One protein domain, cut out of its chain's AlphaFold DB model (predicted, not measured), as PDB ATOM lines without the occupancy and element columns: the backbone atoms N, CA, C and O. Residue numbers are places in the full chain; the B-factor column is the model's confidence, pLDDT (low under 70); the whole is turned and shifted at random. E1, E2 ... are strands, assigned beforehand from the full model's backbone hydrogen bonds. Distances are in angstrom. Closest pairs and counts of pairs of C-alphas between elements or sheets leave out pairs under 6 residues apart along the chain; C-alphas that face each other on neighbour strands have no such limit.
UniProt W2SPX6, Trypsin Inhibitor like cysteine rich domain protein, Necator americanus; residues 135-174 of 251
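This is residues 135 to 174 of the 251 residues of the protein "Trypsin Inhibitor like cysteine rich domain protein" of Necator americanus (UniProt W2SPX6). The domain is one long, narrow two-stranded ribbon, a hairpin whose two sides are each broken once along their length: E1 runs on into E2, the ribbon turns back, and E3 runs on into E4 beside E1. A stretch with no named element, residues 135 to 148, comes before E1 and runs over one face of the ribbon, from the near part of E2 and E3 at Gly 135, past the breaks and over E1 and E4, to the far end of the ribbon near Ser 147, where it folds back into E1. The printed part has 40 residues with no named helix and four named strands, E1, E2, E3 and E4 along the chain, in two antiparallel sheets of two strands, E1 - E4 and E2 - E3. The class is all strand, though 18 of the 40 printed residues, under half, are in named elements. The whole is loose, with a radius of gyration of the C-alphas of 12.0 A, and flat, spanning 39 by 20 by 8 A.

After residues 135 to 148, E1, residues 149 to 152, runs on into E2, residues 155 to 159, at 36 degrees across a break of 2 residues. E2 and E3, residues 162 to 166, form a hairpin of antiparallel neighbours at 159 degrees between their directions. The C-alphas of Cys 158 and Cys 163, which face each other, are 4.0 A apart, and N 157 and O 164 are within hydrogen-bond range at 2.8 A. E3 runs on into E4, residues 169 to 172, at 47 degrees across a break of 2 residues. E4 is the antiparallel neighbour of E1, with 138 degrees between their directions. The C-alphas of Tyr 149 and Pro 172, which face each other, are 4.0 A apart, and N 150 and O 171 are within hydrogen-bond range at 2.7 A. E1 and E3 are apart, and so are E2 and E4.

The printed part begins with C-alpha 135 at (55.450, -36.969, 15.186). E1, Tyr 149 to Ser 152, begins at C-alpha 149 at (48.078, -54.421, 29.732) and measures 9.3 A from first to last C-alpha. E2, Ala 155 to Thr 159, measures 13.0 A, and E3, Gly 162 to Arg 166, 13.3 A. E4, Gln 169 to Pro 172, measures 9.8 A and ends at C-alpha 172 at (45.237, -52.180, 31.469).

The two C-alphas farthest apart are those of Ser 147 and Ser 160, 39.3 A. The first and last printed C-alphas, of Gly 135 and Ser 174, are 29.2 A apart. The printed part has no cut, and the links E1 to E2, E2 to E3 and E3 to E4 are tight, with 2 residues each. The mean pLDDT of the printed part is 76.4; residues 135 to 137, 147 to 148, 162 and 172 to 174 are under 70.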
ATOM      1  N   GLY A 135      56.271 -36.769  13.978       54.22
ATOM      2  CA  GLY A 135      55.450 -36.969  15.186       54.22
ATOM      3  C   GLY A 135      54.956 -38.416  15.339       54.22
ATOM      4  O   GLY A 135      53.814 -38.647  15.730       54.22
ATOM      5  N   GLY A 136      55.810 -39.377  14.968       60.78
ATOM      6  CA  GLY A 136      55.475 -40.776  14.719       60.78
ATOM      7  C   GLY A 136      54.841 -41.498  15.905       60.78
ATOM      8  O   GLY A 136      55.482 -41.806  16.911       60.78
ATOM      9  N   VAL A 137      53.568 -41.835  15.743       64.88
ATOM     10  CA  VAL A 137      52.890 -42.857  16.536       64.88
ATOM     11  C   VAL A 137      53.679 -44.167  16.416       64.88
ATOM     12  O   VAL A 137      53.804 -44.718  15.327       64.88
ATOM     13  N   THR A 138      54.228 -44.674  17.527       75.94
ATOM     14  CA  THR A 138      54.908 -45.981  17.549       75.94
ATOM     15  C   THR A 138      53.859 -47.088  17.508       75.94
ATOM     16  O   THR A 138      53.064 -47.161  18.439       75.94
ATOM     17  N   PRO A 139      53.823 -47.970  16.503       81.00
ATOM     18  CA  PRO A 139      52.745 -48.939  16.415       81.00
ATOM     19  C   PRO A 139      52.795 -49.970  17.539       81.00
ATOM     20  O   PRO A 139      53.881 -50.351  17.986       81.00
ATOM     21  N   CYS A 140      51.637 -50.478  17.960       82.88
ATOM     22  CA  CYS A 140      51.541 -51.476  19.029       82.88
ATOM     23  C   CYS A 140      52.335 -52.756  18.742       82.88
ATOM     24  O   CYS A 140      52.846 -53.389  19.662       82.88
ATOM     25  N   SER A 141      52.535 -53.099  17.466       83.19
ATOM     26  CA  SER A 141      53.420 -54.197  17.047       83.19
ATOM     27  C   SER A 141      54.883 -54.010  17.475       83.19
ATOM     28  O   SER A 141      55.621 -54.988  17.575       83.19
ATOM     29  N   ARG A 142      55.305 -52.768  17.737       78.38
ATOM     30  CA  ARG A 142      56.647 -52.385  18.204       78.38
ATOM     31  C   ARG A 142      56.654 -51.863  19.648       78.38
ATOM     32  O   ARG A 142      57.722 -51.504  20.139       78.38
ATOM     33  N   PHE A 143      55.503 -51.855  20.325       80.88
ATOM     34  CA  PHE A 143      55.325 -51.363  21.695       80.88
ATOM     35  C   PHE A 143      54.712 -52.456  22.596       80.88
ATOM     36  O   PHE A 143      53.529 -52.391  22.941       80.88
ATOM     37  N   PRO A 144      55.481 -53.510  22.939       80.56
ATOM     38  CA  PRO A 144      54.966 -54.625  23.727       80.56
ATOM     39  C   PRO A 144      54.661 -54.188  25.164       80.56
ATOM     40  O   PRO A 144      55.532 -53.689  25.878       80.56
ATOM     41  N   CYS A 145      53.420 -54.406  25.594       74.81
ATOM     42  CA  CYS A 145      52.978 -54.118  26.953       74.81
ATOM     43  C   CYS A 145      53.251 -55.294  27.908       74.81
ATOM     44  O   CYS A 145      53.246 -56.449  27.476       74.81
ATOM     45  N   PRO A 146      53.490 -55.028  29.207       72.25
ATOM     46  CA  PRO A 146      53.598 -56.077  30.219       72.25
ATOM     47  C   PRO A 146      52.272 -56.836  30.381       72.25
ATOM     48  O   PRO A 146      51.205 -56.326  30.041       72.25
ATOM     49  N   SER A 147      52.325 -58.053  30.931       66.31
ATOM     50  CA  SER A 147      51.131 -58.878  31.167       66.31
ATOM     51  C   SER A 147      50.059 -58.121  31.964       66.31
ATOM     52  O   SER A 147      50.367 -57.488  32.974       66.31
ATOM     53  N   GLY A 148      48.801 -58.196  31.513       59.09
ATOM     54  CA  GLY A 148      47.676 -57.450  32.090       59.09
ATOM     55  C   GLY A 148      47.474 -56.047  31.506       59.09
ATOM     56  O   GLY A 148      46.620 -55.305  31.994       59.09
ATOM     57  N   TYR A 149      48.227 -55.675  30.466       78.19
ATOM     58  CA  TYR A 149      48.078 -54.421  29.732       78.19
ATOM     59  C   TYR A 149      47.957 -54.674  28.225       78.19
ATOM     60  O   TYR A 149      48.767 -55.376  27.627       78.19
ATOM     61  N   GLN A 150      46.963 -54.046  27.606       86.31
ATOM     62  CA  GLN A 150      46.734 -54.007  26.175       86.31
ATOM     63  C   GLN A 150      47.355 -52.736  25.604       86.31
ATOM     64  O   GLN A 150      47.262 -51.654  26.182       86.31
ATOM     65  N   CYS A 151      47.970 -52.838  24.436       84.06
ATOM     66  CA  CYS A 151      48.462 -51.654  23.757       84.06
ATOM     67  C   CYS A 151      47.311 -50.886  23.083       84.06
ATOM     68  O   CYS A 151      46.495 -51.471  22.370       84.06
ATOM     69  N   SER A 152      47.257 -49.570  23.304       85.88
ATOM     70  CA  SER A 152      46.376 -48.632  22.606       85.88
ATOM     71  C   SER A 152      47.189 -47.825  21.605       85.88
ATOM     72  O   SER A 152      48.052 -47.041  22.005       85.88
ATOM     73  N   GLU A 153      46.846 -47.951  20.324       86.69
ATOM     74  CA  GLU A 153      47.503 -47.228  19.235       86.69
ATOM     75  C   GLU A 153      47.381 -45.703  19.429       86.69
ATOM     76  O   GLU A 153      46.305 -45.161  19.741       86.69
ATOM     77  N   GLY A 154      48.501 -45.002  19.259       81.19
ATOM     78  CA  GLY A 154      48.507 -43.549  19.168       81.19
ATOM     79  C   GLY A 154      47.792 -43.053  17.907       81.19
ATOM     80  O   GLY A 154      47.424 -43.820  17.021       81.19
ATOM     81  N   ALA A 155      47.550 -41.750  17.829       81.12
ATOM     82  CA  ALA A 155      46.937 -41.128  16.662       81.12
ATOM     83  C   ALA A 155      47.362 -39.665  16.550       81.12
ATOM     84  O   ALA A 155      47.488 -38.979  17.563       81.12
ATOM     85  N   VAL A 156      47.512 -39.168  15.324       79.31
ATOM     86  CA  VAL A 156      47.624 -37.731  15.052       79.31
ATOM     87  C   VAL A 156      46.226 -37.208  14.730       79.31
ATOM     88  O   VAL A 156      45.571 -37.697  13.812       79.31
ATOM     89  N   ILE A 157      45.751 -36.246  15.512       78.75
ATOM     90  CA  ILE A 157      44.427 -35.639  15.375       78.75
ATOM     91  C   ILE A 157      44.630 -34.220  14.858       78.75
ATOM     92  O   ILE A 157      45.170 -33.384  15.576       78.75
ATOM     93  N   CYS A 158      44.205 -33.947  13.626       75.62
ATOM     94  CA  CYS A 158      44.325 -32.626  13.013       75.62
ATOM     95  C   CYS A 158      42.975 -31.906  12.959       75.62
ATOM     96  O   CYS A 158      41.968 -32.486  12.552       75.62
ATOM     97  N   THR A 159      42.972 -30.633  13.342       86.25
ATOM     98  CA  THR A 159      41.877 -29.676  13.152       86.25
ATOM     99  C   THR A 159      42.372 -28.489  12.320       86.25
ATOM    100  O   THR A 159      43.544 -28.426  11.945       86.25
ATOM    101  N   SER A 160      41.491 -27.531  12.020       80.06
ATOM    102  CA  SER A 160      41.865 -26.277  11.347       80.06
ATOM    103  C   SER A 160      42.933 -25.472  12.099       80.06
ATOM    104  O   SER A 160      43.650 -24.697  11.475       80.06
ATOM    105  N   ASP A 161      43.061 -25.688  13.411       81.69
ATOM    106  CA  ASP A 161      43.958 -24.936  14.295       81.69
ATOM    107  C   ASP A 161      45.291 -25.663  14.564       81.69
ATOM    108  O   ASP A 161      46.135 -25.162  15.307       81.69
ATOM    109  N   GLY A 162      45.499 -26.844  13.968       69.06
ATOM    110  CA  GLY A 162      46.740 -27.613  14.076       69.06
ATOM    111  C   GLY A 162      46.529 -29.103  14.341       69.06
ATOM    112  O   GLY A 162      45.409 -29.605  14.375       69.06
ATOM    113  N   CYS A 163      47.633 -29.828  14.525       74.31
ATOM    114  CA  CYS A 163      47.624 -31.263  14.805       74.31
ATOM    115  C   CYS A 163      48.131 -31.556  16.220       74.31
ATOM    116  O   CYS A 163      49.170 -31.046  16.637       74.31
ATOM    117  N   VAL A 164      47.423 -32.425  16.938       75.62
ATOM    118  CA  VAL A 164      47.811 -32.943  18.254       75.62
ATOM    119  C   VAL A 164      48.105 -34.430  18.126       75.62
ATOM    120  O   VAL A 164      47.287 -35.193  17.616       75.62
ATOM    121  N   THR A 165      49.266 -34.859  18.617       72.75
ATOM    122  CA  THR A 165      49.656 -36.273  18.605       72.75
ATOM    123  C   THR A 165      49.335 -36.915  19.946       72.75
ATOM    124  O   THR A 165      49.866 -36.518  20.982       72.75
ATOM    125  N   ARG A 166      48.485 -37.941  19.929       80.25
ATOM    126  CA  ARG A 166      48.294 -38.867  21.043       80.25
ATOM    127  C   ARG A 166      49.295 -40.019  20.893       80.25
ATOM    128  O   ARG A 166      49.196 -40.740  19.902       80.25
ATOM    129  N   PRO A 167      50.233 -40.223  21.830       78.69
ATOM    130  CA  PRO A 167      51.203 -41.310  21.738       78.69
ATOM    131  C   PRO A 167      50.553 -42.676  21.992       78.69
ATOM    132  O   PRO A 167      49.486 -42.776  22.603       78.69
ATOM    133  N   THR A 168      51.222 -43.732  21.535       83.06
ATOM    134  CA  THR A 168      50.880 -45.121  21.865       83.06
ATOM    135  C   THR A 168      51.161 -45.388  23.336       83.06
ATOM    136  O   THR A 168      52.176 -44.939  23.870       83.06
ATOM    137  N   GLN A 169      50.258 -46.101  24.007       85.56
ATOM    138  CA  GLN A 169      50.345 -46.340  25.448       85.56
ATOM    139  C   GLN A 169      49.811 -47.719  25.832       85.56
ATOM    140  O   GLN A 169      48.904 -48.250  25.194       85.56
ATOM    141  N   CYS A 170      50.336 -48.270  26.924       82.31
ATOM    142  CA  CYS A 170      49.803 -49.477  27.540       82.31
ATOM    143  C   CYS A 170      48.623 -49.118  28.438       82.31
ATOM    144  O   CYS A 170      48.781 -48.436  29.451       82.31
ATOM    145  N   VAL A 171      47.439 -49.588  28.065       83.12
ATOM    146  CA  VAL A 171      46.229 -49.494  28.879       83.12
ATOM    147  C   VAL A 171      45.991 -50.840  29.564       83.12
ATOM    148  O   VAL A 171      46.267 -51.867  28.967       83.12
ATOM    149  N   PRO A 172      45.521 -50.902  30.811       69.38
ATOM    150  CA  PRO A 172      45.237 -52.180  31.469       69.38
ATOM    151  C   PRO A 172      44.204 -53.017  30.679       69.38
ATOM    152  O   PRO A 172      43.164 -52.476  30.308       69.38
ATOM    153  N   GLU A 173      44.455 -54.316  30.448       63.97
ATOM    154  CA  GLU A 173      43.488 -55.270  29.839       63.97
ATOM    155  C   GLU A 173      42.248 -55.446  30.718       63.97
ATOM    156  O   GLU A 173      41.121 -55.614  30.254       63.97
ATOM    157  N   SER A 174      42.481 -55.379  32.022       58.47
ATOM    158  CA  SER A 174      41.478 -55.366  33.069       58.47
ATOM    159  C   SER A 174      41.815 -54.220  33.995       58.47
ATOM    160  O   SER A 174      42.984 -54.000  34.315       58.47
TER     161      SER A 174